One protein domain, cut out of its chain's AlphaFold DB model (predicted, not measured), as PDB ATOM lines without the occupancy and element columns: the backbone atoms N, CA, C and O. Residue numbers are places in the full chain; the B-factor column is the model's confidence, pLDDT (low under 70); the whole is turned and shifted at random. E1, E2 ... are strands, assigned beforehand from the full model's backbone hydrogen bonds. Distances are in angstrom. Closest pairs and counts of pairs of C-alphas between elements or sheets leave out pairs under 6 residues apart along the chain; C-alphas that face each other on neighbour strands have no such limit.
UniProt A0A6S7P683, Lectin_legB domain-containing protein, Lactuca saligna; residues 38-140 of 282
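AT A GLANCE: This is residues 38 to 140 of the 282 residues of the protein "Lectin_legB domain-containing protein" of Lactuca saligna (UniProt A0A6S7P683). Little regular structure: two small strand pairs, E1 with E4 and the hairpin E2 and E3, with a long unnamed stretch, residues 79 to 140, that runs out to a free tip at residues 86 to 91 and folds back along the domain's length. The printed part has 103 residues, no named helix and four strands, E1 to E4, which hold 16 residues: all strand, both pairs antiparallel. It is only just loose, close to compact, with a radius of gyration of the C-alphas of 15.6 A, and elongated, spanning 54 by 33 by 22 A.

IN THESE COORDINATES: E1, residues 49 to 53, 13.4 A long, begins at C-alpha 49 (-34.597, -6.554, 33.691). E2 is residues 56 to 58 and E3 residues 61 to 63, each 6.2 A. E4, residues 74 to 78, 13.6 A, ends at C-alpha 78 (-30.708, -8.994, 32.795).

HOW THE PARTS SIT: E1 and E4 are antiparallel at 163 degrees; N 50 and O 77, 2.8 A apart, are within hydrogen-bond range. In the hairpin E2 and E3, antiparallel at 132 degrees, N 63 and O 56 are within hydrogen-bond range at 2.8 A. E1 and E2 meet only through their tight link of 2 residues. The closest C-alphas of E3 and E4, Ile 62 and Ala 76, are 7.9 A apart.

THE WHOLE: The C-alphas of Lys 88 and Leu 108, the two farthest apart, are 54.5 A apart. The printed part has no cut, and no link between named strands is long. The pLDDT is under 70 at residues 67 to 69 and 105 to 112.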
ATOM      1  N   GLU A  38     -35.804 -13.513  25.436       89.62
ATOM      2  CA  GLU A  38     -36.261 -12.682  24.331       89.62
ATOM      3  C   GLU A  38     -37.248 -11.644  24.867       89.62
ATOM      4  O   GLU A  38     -38.214 -11.973  25.565       89.62
ATOM      5  N   PHE A  39     -36.991 -10.375  24.555       86.88
ATOM      6  CA  PHE A  39     -37.820  -9.258  24.985       86.88
ATOM      7  C   PHE A  39     -38.209  -8.412  23.781       86.88
ATOM      8  O   PHE A  39     -37.365  -7.795  23.143       86.88
ATOM      9  N   THR A  40     -39.509  -8.359  23.504       85.38
ATOM     10  CA  THR A  40     -40.079  -7.524  22.440       85.38
ATOM     11  C   THR A  40     -40.731  -6.255  22.981       85.38
ATOM     12  O   THR A  40     -40.847  -5.271  22.259       85.38
ATOM     13  N   ILE A  41     -41.166  -6.269  24.249       85.12
ATOM     14  CA  ILE A  41     -41.845  -5.152  24.913       85.12
ATOM     15  C   ILE A  41     -41.366  -5.040  26.365       85.12
ATOM     16  O   ILE A  41     -41.397  -6.018  27.123       85.12
ATOM     17  N   PHE A  42     -41.007  -3.826  26.776       87.38
ATOM     18  CA  PHE A  42     -40.532  -3.489  28.117       87.38
ATOM     19  C   PHE A  42     -41.618  -2.756  28.912       87.38
ATOM     20  O   PHE A  42     -42.230  -1.804  28.428       87.38
ATOM     21  N   ARG A  43     -41.896  -3.222  30.135       85.25
ATOM     22  CA  ARG A  43     -42.959  -2.689  31.002       85.25
ATOM     23  C   ARG A  43     -42.447  -2.448  32.417       85.25
ATOM     24  O   ARG A  43     -41.582  -3.179  32.899       85.25
ATOM     25  N   VAL A  44     -43.040  -1.463  33.085       80.00
ATOM     26  CA  VAL A  44     -42.847  -1.224  34.521       80.00
ATOM     27  C   VAL A  44     -43.367  -2.437  35.306       80.00
ATOM     28  O   VAL A  44     -44.420  -2.981  34.980       80.00
ATOM     29  N   GLY A  45     -42.622  -2.875  36.324       76.50
ATOM     30  CA  GLY A  45     -43.017  -3.965  37.228       76.50
ATOM     31  C   GLY A  45     -42.593  -5.377  36.803       76.50
ATOM     32  O   GLY A  45     -42.806  -6.321  37.560       76.50
ATOM     33  N   LYS A  46     -41.963  -5.553  35.632       74.94
ATOM     34  CA  LYS A  46     -41.363  -6.841  35.249       74.94
ATOM     35  C   LYS A  46     -39.966  -6.966  35.862       74.94
ATOM     36  O   LYS A  46     -39.133  -6.095  35.650       74.94
ATOM     37  N   THR A  47     -39.703  -8.055  36.581       80.81
ATOM     38  CA  THR A  47     -38.453  -8.257  37.339       80.81
ATOM     39  C   THR A  47     -37.297  -8.825  36.518       80.81
ATOM     40  O   THR A  47     -36.194  -8.909  37.035       80.81
ATOM     41  N   SER A  48     -37.511  -9.206  35.252       87.50
ATOM     42  CA  SER A  48     -36.480  -9.841  34.411       87.50
ATOM     43  C   SER A  48     -35.368  -8.894  33.948       87.50
ATOM     44  O   SER A  48     -34.333  -9.361  33.481       87.50
ATOM     45  N   ILE A  49     -35.589  -7.577  34.030       90.44
ATOM     46  CA  ILE A  49     -34.597  -6.554  33.691       90.44
ATOM     47  C   ILE A  49     -34.539  -5.549  34.831       90.44
ATOM     48  O   ILE A  49     -35.566  -5.019  35.257       90.44
ATOM     49  N   VAL A  50     -33.327  -5.286  35.299       91.38
ATOM     50  CA  VAL A  50     -33.031  -4.306  36.335       91.38
ATOM     51  C   VAL A  50     -32.550  -3.030  35.660       91.38
ATOM     52  O   VAL A  50     -31.540  -3.029  34.956       91.38
ATOM     53  N   TYR A  51     -33.286  -1.945  35.876       91.69
ATOM     54  CA  TYR A  51     -32.944  -0.619  35.370       91.69
ATOM     55  C   TYR A  51     -32.162   0.163  36.428       91.69
ATOM     56  O   TYR A  51     -32.441   0.060  37.623       91.69
ATOM     57  N   SER A  52     -31.159   0.929  36.010       92.50
ATOM     58  CA  SER A  52     -30.332   1.751  36.903       92.50
ATOM     59  C   SER A  52     -29.956   3.072  36.238       92.50
ATOM     60  O   SER A  52     -29.897   3.163  35.014       92.50
ATOM     61  N   GLY A  53     -29.668   4.095  37.046       90.88
ATOM     62  CA  GLY A  53     -29.373   5.437  36.546       90.88
ATOM     63  C   GLY A  53     -30.608   6.101  35.933       90.88
ATOM     64  O   GLY A  53     -31.686   6.074  36.522       90.88
ATOM     65  N   ALA A  54     -30.446   6.711  34.763       89.31
ATOM     66  CA  ALA A  54     -31.517   7.407  34.047       89.31
ATOM     67  C   ALA A  54     -32.465   6.476  33.270       89.31
ATOM     68  O   ALA A  54     -33.503   6.923  32.785       89.31
ATOM     69  N   THR A  55     -32.110   5.195  33.131       91.50
ATOM     70  CA  THR A  55     -32.836   4.256  32.277       91.50
ATOM     71  C   THR A  55     -34.191   3.877  32.864       91.50
ATOM     72  O   THR A  55     -34.295   3.523  34.040       91.50
ATOM     73  N   LYS A  56     -35.228   3.870  32.022       90.94
ATOM     74  CA  LYS A  56     -36.582   3.435  32.393       90.94
ATOM     75  C   LYS A  56     -37.312   2.773  31.219       90.94
ATOM     76  O   LYS A  56     -37.047   3.108  30.066       90.94
ATOM     77  N   PRO A  57     -38.255   1.851  31.470       91.31
ATOM     78  CA  PRO A  57     -39.150   1.372  30.424       91.31
ATOM     79  C   PRO A  57     -40.170   2.465  30.066       91.31
ATOM     80  O   PRO A  57     -40.800   3.046  30.951       91.31
ATOM     81  N   SER A  58     -40.353   2.726  28.774       87.06
ATOM     82  CA  SER A  58     -41.205   3.801  28.254       87.06
ATOM     83  C   SER A  58     -41.770   3.408  26.889       87.06
ATOM     84  O   SER A  58     -41.037   2.955  26.014       87.06
ATOM     85  N   GLY A  59     -43.091   3.506  26.706       84.12
ATOM     86  CA  GLY A  59     -43.741   3.205  25.420       84.12
ATOM     87  C   GLY A  59     -43.521   1.780  24.885       84.12
ATOM     88  O   GLY A  59     -43.620   1.560  23.683       84.12
ATOM     89  N   GLY A  60     -43.195   0.813  25.749       84.69
ATOM     90  CA  GLY A  60     -42.847  -0.551  25.342       84.69
ATOM     91  C   GLY A  60     -41.379  -0.748  24.948       84.69
ATOM     92  O   GLY A  60     -40.996  -1.880  24.672       84.69
ATOM     93  N   ALA A  61     -40.559   0.305  24.971       87.25
ATOM     94  CA  ALA A  61     -39.115   0.283  24.751       87.25
ATOM     95  C   ALA A  61     -38.350   0.546  26.062       87.25
ATOM     96  O   ALA A  61     -38.939   0.915  27.081       87.25
ATOM     97  N   ILE A  62     -37.029   0.363  26.039       90.25
ATOM     98  CA  ILE A  62     -36.142   0.893  27.078       90.25
ATOM     99  C   ILE A  62     -35.677   2.274  26.630       90.25
ATOM    100  O   ILE A  62     -35.084   2.418  25.562       90.25
ATOM    101  N   GLU A  63     -35.927   3.281  27.455       89.38
ATOM    102  CA  GLU A  63     -35.461   4.643  27.241       89.38
ATOM    103  C   GLU A  63     -34.229   4.882  28.117       89.38
ATOM    104  O   GLU A  63     -34.306   4.831  29.346       89.38
ATOM    105  N   PHE A  64     -33.072   5.072  27.476       86.38
ATOM    106  CA  PHE A  64     -31.792   5.296  28.159       86.38
ATOM    107  C   PHE A  64     -31.531   6.769  28.477       86.38
ATOM    108  O   PHE A  64     -30.843   7.060  29.454       86.38
ATOM    109  N   ASN A  65     -32.067   7.683  27.667       76.94
ATOM    110  CA  ASN A  65     -31.937   9.117  27.879       76.94
ATOM    111  C   ASN A  65     -33.203   9.857  27.437       76.94
ATOM    112  O   ASN A  65     -33.883   9.423  26.509       76.94
ATOM    113  N   GLU A  66     -33.468  10.990  28.080       72.19
ATOM    114  CA  GLU A  66     -34.478  11.957  27.658       72.19
ATOM    115  C   GLU A  66     -33.815  13.039  26.808       72.19
ATOM    116  O   GLU A  66     -32.684  13.444  27.065       72.19
ATOM    117  N   VAL A  67     -34.528  13.538  25.800       65.56
ATOM    118  CA  VAL A  67     -33.932  14.420  24.786       65.56
ATOM    119  C   VAL A  67     -33.441  15.757  25.364       65.56
ATOM    120  O   VAL A  67     -32.491  16.320  24.852       65.56
ATOM    121  N   ASN A  68     -34.026  16.239  26.462       66.25
ATOM    122  CA  ASN A  68     -33.729  17.569  27.012       66.25
ATOM    123  C   ASN A  68     -32.765  17.542  28.213       66.25
ATOM    124  O   ASN A  68     -32.698  18.517  28.965       66.25
ATOM    125  N   ILE A  69     -32.088  16.416  28.468       68.50
ATOM    126  CA  ILE A  69     -31.231  16.255  29.648       68.50
ATOM    127  C   ILE A  69     -29.846  15.745  29.239       68.50
ATOM    128  O   ILE A  69     -29.694  14.655  28.688       68.50
ATOM    129  N   PHE A  70     -28.820  16.528  29.574       71.31
ATOM    130  CA  PHE A  70     -27.417  16.195  29.323       71.31
ATOM    131  C   PHE A  70     -26.812  15.339  30.448       71.31
ATOM    132  O   PHE A  70     -27.329  15.292  31.568       71.31
ATOM    133  N   ASN A  71     -25.688  14.683  30.145       74.88
ATOM    134  CA  ASN A  71     -24.838  13.952  31.097       74.88
ATOM    135  C   ASN A  71     -25.570  12.854  31.883       74.88
ATOM    136  O   ASN A  71     -25.401  12.692  33.094       74.88
ATOM    137  N   ARG A  72     -26.415  12.086  31.190       81.69
ATOM    138  CA  ARG A  72     -27.121  10.945  31.771       81.69
ATOM    139  C   ARG A  72     -26.427   9.638  31.436       81.69
ATOM    140  O   ARG A  72     -25.954   9.416  30.328       81.69
ATOM    141  N   VAL A  73     -26.425   8.763  32.431       88.56
ATOM    142  CA  VAL A  73     -25.974   7.382  32.327       88.56
ATOM    143  C   VAL A  73     -27.094   6.503  32.837       88.56
ATOM    144  O   VAL A  73     -27.728   6.816  33.851       88.56
ATOM    145  N   GLY A  74     -27.314   5.383  32.172       91.44
ATOM    146  CA  GLY A  74     -28.184   4.362  32.708       91.44
ATOM    147  C   GLY A  74     -27.901   2.995  32.113       91.44
ATOM    148  O   GLY A  74     -27.392   2.878  30.999       91.44
ATOM    149  N   HIS A  75     -28.206   1.968  32.898       93.69
ATOM    150  CA  HIS A  75     -28.017   0.568  32.542       93.69
ATOM    151  C   HIS A  75     -29.363  -0.153  32.526       93.69
ATOM    152  O   HIS A  75     -30.261   0.147  33.318       93.69
ATOM    153  N   ALA A  76     -29.466  -1.154  31.654       93.38
ATOM    154  CA  ALA A  76     -30.518  -2.157  31.676       93.38
ATOM    155  C   ALA A  76     -29.859  -3.539  31.703       93.38
ATOM    156  O   ALA A  76     -29.287  -3.976  30.707       93.38
ATOM    157  N   ASN A  77     -29.931  -4.208  32.850       92.62
ATOM    158  CA  ASN A  77     -29.255  -5.481  33.087       92.62
ATOM    159  C   ASN A  77     -30.270  -6.622  33.124       92.62
ATOM    160  O   ASN A  77     -31.335  -6.473  33.723       92.62
ATOM    161  N   TYR A  78     -29.938  -7.776  32.543       92.19
ATOM    162  CA  TYR A  78     -30.708  -8.994  32.795       92.19
ATOM    163  C   TYR A  78     -30.618  -9.347  34.287       92.19
ATOM    164  O   TYR A  78     -29.552  -9.227  34.890       92.19
ATOM    165  N   ALA A  79     -31.750  -9.701  34.895       90.06
ATOM    166  CA  ALA A  79     -31.838  -9.818  36.347       90.06
ATOM    167  C   ALA A  79     -31.109 -11.045  36.906       90.06
ATOM    168  O   ALA A  79     -30.555 -10.970  38.003       90.06
ATOM    169  N   ASP A  80     -31.086 -12.153  36.161       89.81
ATOM    170  CA  ASP A  80     -30.423 -13.372  36.619       89.81
ATOM    171  C   ASP A  80     -28.951 -13.397  36.195       89.81
ATOM    172  O   ASP A  80     -28.566 -12.910  35.130       89.81
ATOM    173  N   ALA A  81     -28.116 -14.024  37.023       89.50
ATOM    174  CA  ALA A  81     -26.718 -14.249  36.690       89.50
ATOM    175  C   ALA A  81     -26.588 -15.223  35.507       89.50
ATOM    176  O   ALA A  81     -27.230 -16.273  35.477       89.50
ATOM    177  N   VAL A  82     -25.707 -14.899  34.561       86.81
ATOM    178  CA  VAL A  82     -25.387 -15.762  33.417       86.81
ATOM    179  C   VAL A  82     -23.985 -16.332  33.605       86.81
ATOM    180  O   VAL A  82     -23.021 -15.588  33.786       86.81
ATOM    181  N   GLN A  83     -23.860 -17.659  33.566       84.56
ATOM    182  CA  GLN A  83     -22.565 -18.326  33.675       84.56
ATOM    183  C   GLN A  83     -21.803 -18.238  32.345       84.56
ATOM    184  O   GLN A  83     -22.145 -18.908  31.373       84.56
ATOM    185  N   ILE A  84     -20.748 -17.421  32.313       82.19
ATOM    186  CA  ILE A  84     -19.926 -17.181  31.110       82.19
ATOM    187  C   ILE A  84     -18.707 -18.111  30.990       82.19
ATOM    188  O   ILE A  84     -18.111 -18.219  29.921       82.19
ATOM    189  N   TRP A  85     -18.318 -18.772  32.082       83.50
ATOM    190  CA  TRP A  85     -17.214 -19.727  32.099       83.50
ATOM    191  C   TRP A  85     -17.361 -20.732  33.244       83.50
ATOM    192  O   TRP A  85     -18.011 -20.455  34.260       83.50
ATOM    193  N   ASP A  86     -16.741 -21.899  33.092       81.44
ATOM    194  CA  ASP A  86     -16.584 -22.878  34.164       81.44
ATOM    195  C   ASP A  86     -15.102 -23.156  34.426       81.44
ATOM    196  O   ASP A  86     -14.401 -23.769  33.619       81.44
ATOM    197  N   SER A  87     -14.642 -22.736  35.604       83.81
ATOM    198  CA  SER A  87     -13.266 -22.941  36.065       83.81
ATOM    199  C   SER A  87     -12.859 -24.410  36.173       83.81
ATOM    200  O   SER A  87     -11.682 -24.719  36.004       83.81
ATOM    201  N   LYS A  88     -13.804 -25.323  36.435       85.12
ATOM    202  CA  LYS A  88     -13.502 -26.748  36.645       85.12
ATOM    203  C   LYS A  88     -13.255 -27.481  35.334       85.12
ATOM    204  O   LYS A  88     -12.376 -28.332  35.269       85.12
ATOM    205  N   SER A  89     -14.032 -27.158  34.302       81.25
ATOM    206  CA  SER A  89     -13.878 -27.737  32.962       81.25
ATOM    207  C   SER A  89     -12.981 -26.909  32.038       81.25
ATOM    208  O   SER A  89     -12.669 -27.365  30.939       81.25
ATOM    209  N   ASN A  90     -12.568 -25.709  32.466       81.38
ATOM    210  CA  ASN A  90     -11.861 -24.715  31.654       81.38
ATOM    211  C   ASN A  90     -12.588 -24.406  30.329       81.38
ATOM    212  O   ASN A  90     -11.964 -24.126  29.304       81.38
ATOM    213  N   LYS A  91     -13.922 -24.513  30.342       79.12
ATOM    214  CA  LYS A  91     -14.782 -24.317  29.176       79.12
ATOM    215  C   LYS A  91     -15.413 -22.928  29.227       79.12
ATOM    216  O   LYS A  91     -15.935 -22.508  30.262       79.12
ATOM    217  N   LEU A  92     -15.375 -22.235  28.094       81.62
ATOM    218  CA  LEU A  92     -16.043 -20.952  27.896       81.62
ATOM    219  C   LEU A  92     -17.473 -21.164  27.389       81.62
ATOM    220  O   LEU A  92     -17.763 -22.156  26.714       81.62
ATOM    221  N   THR A  93     -18.356 -20.230  27.730       82.56
ATOM    222  CA  THR A  93     -19.730 -20.203  27.227       82.56
ATOM    223  C   THR A  93     -19.801 -19.361  25.958       82.56
ATOM    224  O   THR A  93     -19.454 -18.182  25.974       82.56
ATOM    225  N   ASP A  94     -20.314 -19.949  24.880       82.00
ATOM    226  CA  ASP A  94     -20.668 -19.207  23.671       82.00
ATOM    227  C   ASP A  94     -22.015 -18.496  23.863       82.00
ATOM    228  O   ASP A  94     -22.937 -19.043  24.477       82.00
ATOM    229  N   PHE A  95     -22.159 -17.285  23.322       84.25
ATOM    230  CA  PHE A  95     -23.417 -16.542  23.381       84.25
ATOM    231  C   PHE A  95     -23.691 -15.772  22.092       84.25
ATOM    232  O   PHE A  95     -22.777 -15.336  21.397       84.25
ATOM    233  N   THR A  96     -24.978 -15.547  21.829       81.00
ATOM    234  CA  THR A  96     -25.461 -14.738  20.710       81.00
ATOM    235  C   THR A  96     -26.450 -13.718  21.242       81.00
ATOM    236  O   THR A  96     -27.367 -14.073  21.981       81.00
ATOM    237  N   THR A  97     -26.287 -12.457  20.856       85.12
ATOM    238  CA  THR A  97     -27.192 -11.375  21.247       85.12
ATOM    239  C   THR A  97     -27.703 -10.649  20.012       85.12
ATOM    240  O   THR A  97     -26.962 -10.445  19.054       85.12
ATOM    241  N   HIS A  98     -28.976 -10.273  20.042       87.94
ATOM    242  CA  HIS A  98     -29.615  -9.466  19.013       87.94
ATOM    243  C   HIS A  98     -30.450  -8.407  19.718       87.94
ATOM    244  O   HIS A  98     -31.267  -8.730  20.583       87.94
ATOM    245  N   PHE A  99     -30.250  -7.147  19.358       86.56
ATOM    246  CA  PHE A  99     -31.044  -6.047  19.879       86.56
ATOM    247  C   PHE A  99     -31.243  -4.988  18.802       86.56
ATOM    248  O   PHE A  99     -30.385  -4.770  17.949       86.56
ATOM    249  N   THR A 100     -32.384  -4.316  18.875       85.94
ATOM    250  CA  THR A 100     -32.717  -3.182  18.016       85.94
ATOM    251  C   THR A 100     -32.718  -1.932  18.874       85.94
ATOM    252  O   THR A 100     -33.285  -1.926  19.967       85.94
ATOM    253  N   PHE A 101     -32.107  -0.863  18.379       85.69
ATOM    254  CA  PHE A 101     -32.102   0.430  19.047       85.69
ATOM    255  C   PHE A 101     -32.404   1.542  18.048       85.69
ATOM    256  O   PHE A 101     -32.211   1.394  16.843       85.69
ATOM    257  N   ILE A 102     -32.908   2.658  18.565       81.31
ATOM    258  CA  ILE A 102     -33.224   3.846  17.777       81.31
ATOM    259  C   ILE A 102     -32.512   5.019  18.434       81.31
ATOM    260  O   ILE A 102     -32.734   5.295  19.612       81.31
ATOM    261  N   VAL A 103     -31.690   5.723  17.662       79.44
ATOM    262  CA  VAL A 103     -31.086   6.991  18.076       79.44
ATOM    263  C   VAL A 103     -31.834   8.109  17.369       79.44
ATOM    264  O   VAL A 103     -31.864   8.162  16.141       79.44
ATOM    265  N   LYS A 104     -32.460   8.994  18.145       74.19
ATOM    266  CA  LYS A 104     -33.057  10.227  17.627       74.19
ATOM    267  C   LYS A 104     -32.084  11.368  17.885       74.19
ATOM    268  O   LYS A 104     -31.662  11.550  19.021       74.19
ATOM    269  N   MET A 105     -31.735  12.110  16.841       67.12
ATOM    270  CA  MET A 105     -30.855  13.278  16.927       67.12
ATOM    271  C   MET A 105     -31.679  14.553  16.756       67.12
ATOM    272  O   MET A 105     -32.563  14.597  15.896       67.12
ATOM    273  N   GLN A 106     -31.400  15.578  17.564       64.75
ATOM    274  CA  GLN A 106     -31.923  16.919  17.320       64.75
ATOM    275  C   GLN A 106     -30.988  17.685  16.367       64.75
ATOM    276  O   GLN A 106     -29.776  17.504  16.445       64.75
ATOM    277  N   PRO A 107     -31.510  18.550  15.475       61.19
ATOM    278  CA  PRO A 107     -30.709  19.194  14.425       61.19
ATOM    279  C   PRO A 107     -29.588  20.124  14.910       61.19
ATOM    280  O   PRO A 107     -28.741  20.498  14.106       61.19
ATOM    281  N   LEU A 108     -29.617  20.548  16.177       59.97
ATOM    282  CA  LEU A 108     -28.758  21.608  16.711       59.97
ATOM    283  C   LEU A 108     -27.919  21.183  17.926       59.97
ATOM    284  O   LEU A 108     -27.270  22.035  18.525       59.97
ATOM    285  N   GLU A 109     -27.951  19.906  18.308       58.69
ATOM    286  CA  GLU A 109     -27.253  19.409  19.496       58.69
ATOM    287  C   GLU A 109     -26.108  18.469  19.113       58.69
ATOM    288  O   GLU A 109     -26.228  17.657  18.190       58.69
ATOM    289  N   ASP A 110     -24.990  18.617  19.828       55.84
ATOM    290  CA  ASP A 110     -23.780  17.823  19.647       55.84
ATOM    291  C   ASP A 110     -24.069  16.316  19.715       55.84
ATOM    292  O   ASP A 110     -24.943  15.838  20.444       55.84
ATOM    293  N   LEU A 111     -23.300  15.563  18.926       57.72
ATOM    294  CA  LEU A 111     -23.376  14.110  18.802       57.72
ATOM    295  C   LEU A 111     -23.468  13.430  20.183       57.72
ATOM    296  O   LEU A 111     -22.563  13.547  21.009       57.72
ATOM    297  N   GLY A 112     -24.539  12.663  20.411       64.12
ATOM    298  CA  GLY A 112     -24.664  11.812  21.594       64.12
ATOM    299  C   GLY A 112     -23.510  10.806  21.703       64.12
ATOM    300  O   GLY A 112     -22.965  10.352  20.697       64.12
ATOM    301  N   HIS A 113     -23.136  10.445  22.931       76.44
ATOM    302  CA  HIS A 113     -21.891   9.714  23.196       76.44
ATOM    303  C   HIS A 113     -21.877   8.263  22.699       76.44
ATOM    304  O   HIS A 113     -20.885   7.835  22.116       76.44
ATOM    305  N   GLY A 114     -22.952   7.497  22.910       81.06
ATOM    306  CA  GLY A 114     -23.050   6.131  22.391       81.06
ATOM    307  C   GLY A 114     -23.905   5.183  23.229       81.06
ATOM    308  O   GLY A 114     -24.528   5.574  24.214       81.06
ATOM    309  N   LEU A 115     -23.913   3.919  22.806       85.94
ATOM    310  CA  LEU A 115     -24.556   2.780  23.461       85.94
ATOM    311  C   LEU A 115     -23.542   1.629  23.506       85.94
ATOM    312  O   LEU A 115     -22.824   1.416  22.530       85.94
ATOM    313  N   ALA A 116     -23.508   0.874  24.602       90.12
ATOM    314  CA  ALA A 116     -22.652  -0.300  24.740       90.12
ATOM    315  C   ALA A 116     -23.446  -1.513  25.238       90.12
ATOM    316  O   ALA A 116     -24.263  -1.406  26.151       90.12
ATOM    317  N   PHE A 117     -23.157  -2.679  24.659       90.94
ATOM    318  CA  PHE A 117     -23.490  -3.975  25.244       90.94
ATOM    319  C   PHE A 117     -22.276  -4.463  26.038       90.94
ATOM    320  O   PHE A 117     -21.160  -4.437  25.522       90.94
ATOM    321  N   PHE A 118     -22.476  -4.903  27.281       92.00
ATOM    322  CA  PHE A 118     -21.375  -5.300  28.151       92.00
ATOM    323  C   PHE A 118     -21.722  -6.518  29.012       92.00
ATOM    324  O   PHE A 118     -22.881  -6.768  29.341       92.00
ATOM    325  N   LEU A 119     -20.682  -7.259  29.397       91.00
ATOM    326  CA  LEU A 119     -20.733  -8.301  30.418       91.00
ATOM    327  C   LEU A 119     -19.986  -7.785  31.646       91.00
ATOM    328  O   LEU A 119     -18.854  -7.317  31.528       91.00
ATOM    329  N   ALA A 120     -20.609  -7.866  32.818       90.94
ATOM    330  CA  ALA A 120     -20.020  -7.398  34.065       90.94
ATOM    331  C   ALA A 120     -20.282  -8.383  35.214       90.94
ATOM    332  O   ALA A 120     -21.208  -9.195  35.129       90.94
ATOM    333  N   PRO A 121     -19.489  -8.317  36.301       92.06
ATOM    334  CA  PRO A 121     -19.765  -9.074  37.514       92.06
ATOM    335  C   PRO A 121     -21.183  -8.822  38.036       92.06
ATOM    336  O   PRO A 121     -21.728  -7.724  37.905       92.06
ATOM    337  N   VAL A 122     -21.769  -9.836  38.672       89.88
ATOM    338  CA  VAL A 122     -23.098  -9.721  39.282       89.88
ATOM    339  C   VAL A 122     -23.097  -8.575  40.296       89.88
ATOM    340  O   VAL A 122     -22.228  -8.504  41.162       89.88
ATOM    341  N   GLY A 123     -24.072  -7.673  40.172       88.19
ATOM    342  CA  GLY A 123     -24.181  -6.491  41.030       88.19
ATOM    343  C   GLY A 123     -23.293  -5.312  40.622       88.19
ATOM    344  O   GLY A 123     -23.124  -4.396  41.423       88.19
ATOM    345  N   PHE A 124     -22.733  -5.305  39.405       92.12
ATOM    346  CA  PHE A 124     -22.015  -4.149  38.865       92.12
ATOM    347  C   PHE A 124     -22.880  -2.882  38.896       92.12
ATOM    348  O   PHE A 124     -24.013  -2.863  38.408       92.12
ATOM    349  N   GLN A 125     -22.323  -1.815  39.463       92.62
ATOM    350  CA  GLN A 125     -22.979  -0.518  39.603       92.62
ATOM    351  C   GLN A 125     -22.339   0.497  38.662       92.62
ATOM    352  O   GLN A 125     -21.157   0.387  38.339       92.62
ATOM    353  N   ILE A 126     -23.116   1.504  38.260       92.38
ATOM    354  CA  ILE A 126     -22.619   2.630  37.465       92.38
ATOM    355  C   ILE A 126     -21.503   3.330  38.262       92.38
ATOM    356  O   ILE A 126     -21.772   3.821  39.364       92.38
ATOM    357  N   PRO A 127     -20.257   3.377  37.755       91.75
ATOM    358  CA  PRO A 127     -19.180   4.074  38.440       91.75
ATOM    359  C   PRO A 127     -19.463   5.583  38.523       91.75
ATOM    360  O   PRO A 127     -20.100   6.144  37.638       91.75
ATOM    361  N   PRO A 128     -18.980   6.296  39.552       87.81
ATOM    362  CA  PRO A 128     -19.095   7.750  39.565       87.81
ATOM    363  C   PRO A 128     -18.237   8.363  38.445       87.81
ATOM    364  O   PRO A 128     -17.188   7.814  38.104       87.81
ATOM    365  N   ASN A 129     -18.659   9.517  37.916       86.12
ATOM    366  CA  ASN A 129     -17.981  10.247  36.827       86.12
ATOM    367  C   ASN A 129     -17.777   9.393  35.562       86.12
ATOM    368  O   ASN A 129     -16.697   9.377  34.965       86.12
ATOM    369  N   SER A 130     -18.796   8.614  35.208       89.38
ATOM    370  CA  SER A 130     -18.793   7.713  34.054       89.38
ATOM    371  C   SER A 130     -19.696   8.199  32.921       89.38
ATOM    372  O   SER A 130     -20.075   7.407  32.057       89.38
ATOM    373  N   ASP A 131     -20.119   9.456  32.951       84.56
ATOM    374  CA  ASP A 131     -20.894  10.064  31.882       84.56
ATOM    375  C   ASP A 131     -20.035  10.316  30.637       84.56
ATOM    376  O   ASP A 131     -18.828  10.039  30.585       84.56
ATOM    377  N   ALA A 132     -20.705  10.794  29.597       80.56
ATOM    378  CA  ALA A 132     -20.111  11.101  28.313       80.56
ATOM    379  C   ALA A 132     -19.402   9.904  27.648       80.56
ATOM    380  O   ALA A 132     -19.970   8.817  27.522       80.56
ATOM    381  N   ALA A 133     -18.155  10.102  27.217       81.38
ATOM    382  CA  ALA A 133     -17.344   9.122  26.494       81.38
ATOM    383  C   ALA A 133     -17.091   7.813  27.267       81.38
ATOM    384  O   ALA A 133     -16.632   6.835  26.684       81.38
ATOM    385  N   ASN A 134     -17.398   7.773  28.566       85.38
ATOM    386  CA  ASN A 134     -17.198   6.592  29.403       85.38
ATOM    387  C   ASN A 134     -18.391   5.630  29.410       85.38
ATOM    388  O   ASN A 134     -18.275   4.547  29.986       85.38
ATOM    389  N   LEU A 135     -19.519   6.014  28.794       88.12
ATOM    390  CA  LEU A 135     -20.702   5.175  28.549       88.12
ATOM    391  C   LEU A 135     -21.283   4.463  29.787       88.12
ATOM    392  O   LEU A 135     -21.968   3.454  29.653       88.12
ATOM    393  N   GLY A 136     -21.012   4.952  30.998       89.75
ATOM    394  CA  GLY A 136     -21.421   4.280  32.233       89.75
ATOM    395  C   GLY A 136     -20.541   3.121  32.692       89.75
ATOM    396  O   GLY A 136     -20.876   2.464  33.675       89.75
ATOM    397  N   LEU A 137     -19.416   2.868  32.020       90.56
ATOM    398  CA  LEU A 137     -18.589   1.679  32.249       90.56
ATOM    399  C   LEU A 137     -17.299   1.969  33.016       90.56
ATOM    400  O   LEU A 137     -16.804   1.103  33.737       90.56
ATOM    401  N   PHE A 138     -16.762   3.185  32.898       86.56
ATOM    402  CA  PHE A 138     -15.463   3.540  33.467       86.56
ATOM    403  C   PHE A 138     -15.544   4.788  34.339       86.56
ATOM    404  O   PHE A 138     -16.198   5.767  33.996       86.56
ATOM    405  N   ASN A 139     -14.850   4.754  35.475       84.88
ATOM    406  CA  ASN A 139     -14.720   5.910  36.352       84.88
ATOM    407  C   ASN A 139     -13.623   6.838  35.827       84.88
ATOM    408  O   ASN A 139     -12.439   6.488  35.887       84.88
ATOM    409  N   THR A 140     -13.995   8.041  35.401       71.50
ATOM    410  CA  THR A 140     -13.013   9.080  35.085       71.50
ATOM    411  C   THR A 140     -12.666   9.861  36.343       71.50
ATOM    412  O   THR A 140     -13.169  10.948  36.611       71.50
TER     413      THR A 140